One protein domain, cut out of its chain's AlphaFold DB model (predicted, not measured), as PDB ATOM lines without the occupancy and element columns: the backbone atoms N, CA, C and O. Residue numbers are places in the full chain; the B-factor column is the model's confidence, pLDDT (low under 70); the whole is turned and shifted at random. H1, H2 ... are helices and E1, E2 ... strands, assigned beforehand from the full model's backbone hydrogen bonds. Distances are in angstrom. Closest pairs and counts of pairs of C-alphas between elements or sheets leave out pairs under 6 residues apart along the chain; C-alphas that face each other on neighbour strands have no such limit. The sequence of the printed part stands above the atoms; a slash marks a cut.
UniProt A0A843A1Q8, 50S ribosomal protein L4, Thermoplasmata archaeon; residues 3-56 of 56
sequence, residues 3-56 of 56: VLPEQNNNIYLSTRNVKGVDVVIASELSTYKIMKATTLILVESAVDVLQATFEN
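Overview. This is residues 3 to 56 of the 56 residues of the protein "50S ribosomal protein L4" of Thermoplasmata archaeon (UniProt A0A843A1Q8). Three short helices stand well separated round a single short strand, E1, near the middle; the longest helix, H3, reaches toward one end of the long axis, H1 lies toward the other end, and H2 is off to one side, with loops joining them. No helix touches another. The printed part has 54 residues with three named helices and one named strand, in the order H1, E1, H2, H3, and its class is mostly helix. It is compact, with a radius of gyration of the C-alphas of 11.5 A, and only just elongated, spanning 37 by 24 by 16 A.

Arrangement. H3, residues 44 to 54, is apart from E1, residues 23 to 25, but only just: their closest C-alphas are 8.1 A from each other. H1, residues 9 to 15, comes nearer to E1, with 2 pairs of C-alphas within 8 A; the closest are those of Tyr 12 and Val 23, 6.5 A apart. H2, residues 31 to 36, is apart from E1, from H1 and from H3, and H1 is apart from H3. E1 pairs with no named strand. In H1 and H2 every O i to N i+4 pair is within hydrogen-bond range; in H3 5 of 7 are.

Along the chain. H3 is 16.0 A long, from C-alpha 44 at (97.621, 145.941, 155.997) to C-alpha 54 at (91.480, 131.418, 158.787). H1 begins with C-alpha 9 at (112.055, 144.977, 167.732) and measures 9.9 A. H2 measures 8.6 A and E1 7.0 A.

Size, cuts and confidence. The two C-alphas farthest apart are those of Asn 17 and Asn 56, 36.7 A. The printed part has no cut. The link from E1 to H2 is tight; those from H1 to E1 and from H2 to H3 are short. The mean pLDDT of the printed part is 88.4, and residue 56, the chain's last, is under 70.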
ATOM      1  N   VAL A   3      98.471 145.192 165.881       92.06
ATOM      2  CA  VAL A   3      98.737 143.876 165.298       92.06
ATOM      3  C   VAL A   3      99.739 144.032 164.161       92.06
ATOM      4  O   VAL A   3      99.473 144.734 163.183       92.06
ATOM      5  N   LEU A   4     100.893 143.389 164.307       92.12
ATOM      6  CA  LEU A   4     101.970 143.381 163.320       92.12
ATOM      7  C   LEU A   4     101.996 142.045 162.566       92.12
ATOM      8  O   LEU A   4     101.691 141.017 163.171       92.12
ATOM      9  N   PRO A   5     102.396 142.027 161.283       90.69
ATOM     10  CA  PRO A   5     102.562 140.772 160.545       90.69
ATOM     11  C   PRO A   5     103.689 139.912 161.134       90.69
ATOM     12  O   PRO A   5     103.568 138.697 161.234       90.69
ATOM     13  N   GLU A   6     104.769 140.564 161.569       89.31
ATOM     14  CA  GLU A   6     106.019 139.952 162.002       89.31
ATOM     15  C   GLU A   6     106.604 140.717 163.193       89.31
ATOM     16  O   GLU A   6     106.245 141.869 163.470       89.31
ATOM     17  N   GLN A   7     107.538 140.084 163.901       88.25
ATOM     18  CA  GLN A   7     108.203 140.710 165.034       88.25
ATOM     19  C   GLN A   7     109.140 141.833 164.573       88.25
ATOM     20  O   GLN A   7     110.163 141.595 163.935       88.25
ATOM     21  N   ASN A   8     108.843 143.065 164.985       90.56
ATOM     22  CA  ASN A   8     109.731 144.206 164.787       90.56
ATOM     23  C   ASN A   8     110.197 144.764 166.136       90.56
ATOM     24  O   ASN A   8     109.434 145.417 166.854       90.56
ATOM     25  N   ASN A   9     111.473 144.541 166.461       90.19
ATOM     26  CA  ASN A   9     112.055 144.977 167.732       90.19
ATOM     27  C   ASN A   9     112.010 146.495 167.925       90.19
ATOM     28  O   ASN A   9     111.814 146.943 169.048       90.19
ATOM     29  N   ASN A  10     112.138 147.299 166.870       91.00
ATOM     30  CA  ASN A  10     112.120 148.756 167.016       91.00
ATOM     31  C   ASN A  10     110.737 149.243 167.459       91.00
ATOM     32  O   ASN A  10     110.628 150.057 168.377       91.00
ATOM     33  N   ILE A  11     109.677 148.702 166.857       88.31
ATOM     34  CA  ILE A  11     108.289 149.037 167.209       88.31
ATOM     35  C   ILE A  11     107.957 148.499 168.603       88.31
ATOM     36  O   ILE A  11     107.405 149.223 169.435       88.31
ATOM     37  N   TYR A  12     108.350 147.257 168.889       88.56
ATOM     38  CA  TYR A  12     108.137 146.649 170.197       88.56
ATOM     39  C   TYR A  12     108.833 147.446 171.309       88.56
ATOM     40  O   TYR A  12     108.202 147.817 172.292       88.56
ATOM     41  N   LEU A  13     110.111 147.800 171.143       89.62
ATOM     42  CA  LEU A  13     110.868 148.557 172.144       89.62
ATOM     43  C   LEU A  13     110.358 149.995 172.311       89.62
ATOM     44  O   LEU A  13     110.330 150.491 173.436       89.62
ATOM     45  N   SER A  14     109.907 150.640 171.231       90.56
ATOM     46  CA  SER A  14     109.384 152.016 171.275       90.56
ATOM     47  C   SER A  14     108.048 152.124 172.012       90.56
ATOM     48  O   SER A  14     107.749 153.144 172.630       90.56
ATOM     49  N   THR A  15     107.239 151.067 171.981       87.88
ATOM     50  CA  THR A  15     105.901 151.050 172.590       87.88
ATOM     51  C   THR A  15     105.906 150.652 174.068       87.88
ATOM     52  O   THR A  15     104.930 150.921 174.764       87.88
ATOM     53  N   ARG A  16     107.023 150.127 174.601       87.19
ATOM     54  CA  ARG A  16     107.152 149.661 176.001       87.19
ATOM     55  C   ARG A  16     106.824 150.702 177.074       87.19
ATOM     56  O   ARG A  16     106.477 150.319 178.187       87.19
ATOM     57  N   ASN A  17     106.971 151.994 176.777       89.25
ATOM     58  CA  ASN A  17     106.711 153.071 177.738       89.25
ATOM     59  C   ASN A  17     105.320 153.716 177.574       89.25
ATOM     60  O   ASN A  17     104.971 154.643 178.305       89.25
ATOM     61  N   VAL A  18     104.514 153.256 176.613       87.19
ATOM     62  CA  VAL A  18     103.196 153.830 176.333       87.19
ATOM     63  C   VAL A  18     102.125 153.015 177.051       87.19
ATOM     64  O   VAL A  18     101.894 151.844 176.760       87.19
ATOM     65  N   LYS A  19     101.449 153.638 178.018       88.12
ATOM     66  CA  LYS A  19     100.388 152.981 178.794       88.12
ATOM     67  C   LYS A  19      99.161 152.712 177.922       88.12
ATOM     68  O   LYS A  19      98.771 153.555 177.120       88.12
ATOM     69  N   GLY A  20      98.531 151.554 178.116       85.62
ATOM     70  CA  GLY A  20      97.324 151.160 177.376       85.62
ATOM     71  C   GLY A  20      97.583 150.720 175.930       85.62
ATOM     72  O   GLY A  20      96.642 150.356 175.224       85.62
ATOM     73  N   VAL A  21      98.845 150.713 175.502       87.50
ATOM     74  CA  VAL A  21      99.272 150.194 174.207       87.50
ATOM     75  C   VAL A  21      99.931 148.842 174.420       87.50
ATOM     76  O   VAL A  21     100.783 148.677 175.285       87.50
ATOM     77  N   ASP A  22      99.503 147.872 173.623       88.50
ATOM     78  CA  ASP A  22     100.060 146.527 173.598       88.50
ATOM     79  C   ASP A  22     100.264 146.139 172.134       88.50
ATOM     80  O   ASP A  22      99.410 146.449 171.287       88.50
ATOM     81  N   VAL A  23     101.411 145.535 171.840       90.00
ATOM     82  CA  VAL A  23     101.847 145.169 170.488       90.00
ATOM     83  C   VAL A  23     101.891 143.657 170.407       90.00
ATOM     84  O   VAL A  23     102.556 143.003 171.209       90.00
ATOM     85  N   VAL A  24     101.175 143.103 169.436       91.12
ATOM     86  CA  VAL A  24     101.018 141.662 169.256       91.12
ATOM     87  C   VAL A  24     101.296 141.297 167.805       91.12
ATOM     88  O   VAL A  24     101.034 142.081 166.894       91.12
ATOM     89  N   ILE A  25     101.836 140.105 167.589       92.12
ATOM     90  CA  ILE A  25     102.045 139.559 166.248       92.12
ATOM     91  C   ILE A  25     100.740 138.883 165.808       92.12
ATOM     92  O   ILE A  25     100.028 138.321 166.642       92.12
ATOM     93  N   ALA A  26     100.418 138.942 164.516       89.19
ATOM     94  CA  ALA A  26      99.221 138.342 163.930       89.19
ATOM     95  C   ALA A  26      99.104 136.839 164.239       89.19
ATOM     96  O   ALA A  26      98.018 136.366 164.561       89.19
ATOM     97  N   SER A  27     100.227 136.116 164.243       87.12
ATOM     98  CA  SER A  27     100.297 134.691 164.597       87.12
ATOM     99  C   SER A  27     100.030 134.391 166.079       87.12
ATOM    100  O   SER A  27      99.625 133.286 166.421       87.12
ATOM    101  N   GLU A  28     100.231 135.364 166.972       87.38
ATOM    102  CA  GLU A  28     100.034 135.233 168.426       87.38
ATOM    103  C   GLU A  28      98.768 135.956 168.917       87.38
ATOM    104  O   GLU A  28      98.615 136.282 170.112       87.38
ATOM    105  N   LEU A  29      97.877 136.286 167.982       88.38
ATOM    106  CA  LEU A  29      96.624 136.953 168.272       88.38
ATOM    107  C   LEU A  29      95.671 135.971 168.963       88.38
ATOM    108  O   LEU A  29      95.458 134.852 168.511       88.38
ATOM    109  N   SER A  30      95.082 136.398 170.079       88.69
ATOM    110  CA  SER A  30      94.123 135.593 170.836       88.69
ATOM    111  C   SER A  30      92.850 136.377 171.125       88.69
ATOM    112  O   SER A  30      92.877 137.604 171.259       88.69
ATOM    113  N   THR A  31      91.730 135.670 171.291       89.69
ATOM    114  CA  THR A  31      90.419 136.271 171.588       89.69
ATOM    115  C   THR A  31      90.465 137.154 172.834       89.69
ATOM    116  O   THR A  31      89.870 138.226 172.858       89.69
ATOM    117  N   TYR A  32      91.245 136.763 173.846       92.12
ATOM    118  CA  TYR A  32      91.420 137.558 175.061       92.12
ATOM    119  C   TYR A  32      92.086 138.913 174.786       92.12
ATOM    120  O   TYR A  32      91.632 139.940 175.287       92.12
ATOM    121  N   LYS A  33      93.142 138.935 173.961       89.19
ATOM    122  CA  LYS A  33      93.834 140.175 173.579       89.19
ATOM    123  C   LYS A  33      92.908 141.112 172.799       89.19
ATOM    124  O   LYS A  33      92.954 142.320 173.020       89.19
ATOM    125  N   ILE A  34      92.044 140.555 171.947       89.94
ATOM    126  CA  ILE A  34      91.036 141.316 171.197       89.94
ATOM    127  C   ILE A  34      89.983 141.893 172.149       89.94
ATOM    128  O   ILE A  34      89.754 143.097 172.135       89.94
ATOM    129  N   MET A  35      89.395 141.074 173.028       91.06
ATOM    130  CA  MET A  35      88.357 141.524 173.967       91.06
ATOM    131  C   MET A  35      88.863 142.532 175.005       91.06
ATOM    132  O   MET A  35      88.108 143.388 175.454       91.06
ATOM    133  N   LYS A  36      90.138 142.441 175.398       90.06
ATOM    134  CA  LYS A  36      90.779 143.405 176.302       90.06
ATOM    135  C   LYS A  36      91.011 144.766 175.631       90.06
ATOM    136  O   LYS A  36      91.146 145.771 176.326       90.06
ATOM    137  N   ALA A  37      91.110 144.812 174.303       89.38
ATOM    138  CA  ALA A  37      91.423 146.032 173.576       89.38
ATOM    139  C   ALA A  37      90.178 146.909 173.387       89.38
ATOM    140  O   ALA A  37      89.182 146.475 172.825       89.38
ATOM    141  N   THR A  38      90.268 148.187 173.759       91.06
ATOM    142  CA  THR A  38      89.240 149.183 173.402       91.06
ATOM    143  C   THR A  38      89.284 149.537 171.915       91.06
ATOM    144  O   THR A  38      88.275 149.891 171.313       91.06
ATOM    145  N   THR A  39      90.468 149.465 171.309       90.12
ATOM    146  CA  THR A  39      90.680 149.782 169.895       90.12
ATOM    147  C   THR A  39      91.747 148.863 169.319       90.12
ATOM    148  O   THR A  39      92.813 148.660 169.923       90.12
ATOM    149  N   LEU A  40      91.439 148.300 168.154       90.38
ATOM    150  CA  LEU A  40      92.307 147.412 167.395       90.38
ATOM    151  C   LEU A  40      92.867 148.168 166.188       90.38
ATOM    152  O   LEU A  40      92.105 148.746 165.418       90.38
ATOM    153  N   ILE A  41      94.191 148.168 166.040       90.31
ATOM    154  CA  ILE A  41      94.891 148.780 164.909       90.31
ATOM    155  C   ILE A  41      95.642 147.669 164.182       90.31
ATOM    156  O   ILE A  41      96.507 147.013 164.766       90.31
ATOM    157  N   LEU A  42      95.280 147.458 162.920       91.56
ATOM    158  CA  LEU A  42      95.827 146.424 162.047       91.56
ATOM    159  C   LEU A  42      96.720 147.087 160.997       91.56
ATOM    160  O   LEU A  42      96.339 148.100 160.413       91.56
ATOM    161  N   VAL A  43      97.897 146.513 160.764       90.50
ATOM    162  CA  VAL A  43      98.709 146.836 159.585       90.50
ATOM    163  C   VAL A  43      98.174 146.023 158.410       90.50
ATOM    164  O   VAL A  43      97.813 144.866 158.600       90.50
ATOM    165  N   GLU A  44      98.133 146.601 157.211       89.69
ATOM    166  CA  GLU A  44      97.621 145.941 155.997       89.69
ATOM    167  C   GLU A  44      98.221 144.541 155.800       89.69
ATOM    168  O   GLU A  44      97.494 143.556 155.749       89.69
ATOM    169  N   SER A  45      99.544 144.421 155.876       89.44
ATOM    170  CA  SER A  45     100.252 143.140 155.762       89.44
ATOM    171  C   SER A  45      99.923 142.125 156.869       89.44
ATOM    172  O   SER A  45     100.189 140.938 156.718       89.44
ATOM    173  N   ALA A  46      99.393 142.563 158.016       88.50
ATOM    174  CA  ALA A  46      98.936 141.655 159.069       88.50
ATOM    175  C   ALA A  46      97.579 141.019 158.723       88.50
ATOM    176  O   ALA A  46      97.277 139.934 159.218       88.50
ATOM    177  N   VAL A  47      96.774 141.677 157.883       89.88
ATOM    178  CA  VAL A  47      95.486 141.149 157.415       89.88
ATOM    179  C   VAL A  47      95.706 139.921 156.537       89.88
ATOM    180  O   VAL A  47      95.038 138.916 156.757       89.88
ATOM    181  N   ASP A  48      96.701 139.950 155.648       89.75
ATOM    182  CA  ASP A  48      97.040 138.816 154.776       89.75
ATOM    183  C   ASP A  48      97.397 137.557 155.582       89.75
ATOM    184  O   ASP A  48      96.918 136.458 155.299       89.75
ATOM    185  N   VAL A  49      98.196 137.722 156.644       87.69
ATOM    186  CA  VAL A  49      98.588 136.622 157.544       87.69
ATOM    187  C   VAL A  49      97.374 136.052 158.278       87.69
ATOM    188  O   VAL A  49      97.244 134.835 158.422       87.69
ATOM    189  N   LEU A  50      96.467 136.917 158.737       88.75
ATOM    190  CA  LEU A  50      95.241 136.483 159.404       88.75
ATOM    191  C   LEU A  50      94.318 135.743 158.436       88.75
ATOM    192  O   LEU A  50      93.827 134.672 158.782       88.75
ATOM    193  N   GLN A  51      94.123 136.259 157.223       89.31
ATOM    194  CA  GLN A  51      93.298 135.614 156.204       89.31
ATOM    195  C   GLN A  51      93.834 134.218 155.860       89.31
ATOM    196  O   GLN A  51      93.084 133.249 155.940       89.31
ATOM    197  N   ALA A  52      95.142 134.088 155.622       88.50
ATOM    198  CA  ALA A  52      95.776 132.790 155.396       88.50
ATOM    199  C   ALA A  52      95.604 131.821 156.582       88.50
ATOM    200  O   ALA A  52      95.512 130.613 156.389       88.50
ATOM    201  N   THR A  53      95.543 132.329 157.816       85.38
ATOM    202  CA  THR A  53      95.346 131.496 159.014       85.38
ATOM    203  C   THR A  53      93.899 131.003 159.157       85.38
ATOM    204  O   THR A  53      93.690 129.925 159.703       85.38
ATOM    205  N   PHE A  54      92.906 131.764 158.679       83.06
ATOM    206  CA  PHE A  54      91.480 131.418 158.787       83.06
ATOM    207  C   PHE A  54      90.901 130.695 157.561       83.06
ATOM    208  O   PHE A  54      89.823 130.116 157.664       83.06
ATOM    209  N   GLU A  55      91.572 130.756 156.409       79.69
ATOM    210  CA  GLU A  55      91.164 130.047 155.184       79.69
ATOM    211  C   GLU A  55      91.641 128.583 155.124       79.69
ATOM    212  O   GLU A  55      91.166 127.832 154.271       79.69
ATOM    213  N   ASN A  56      92.550 128.175 156.018       51.97
ATOM    214  CA  ASN A  56      92.942 126.771 156.219       51.97
ATOM    215  C   ASN A  56      91.985 126.046 157.173       51.97
ATOM    216  O   ASN A  56      91.753 124.836 156.946       51.97
TER     217      ASN A  56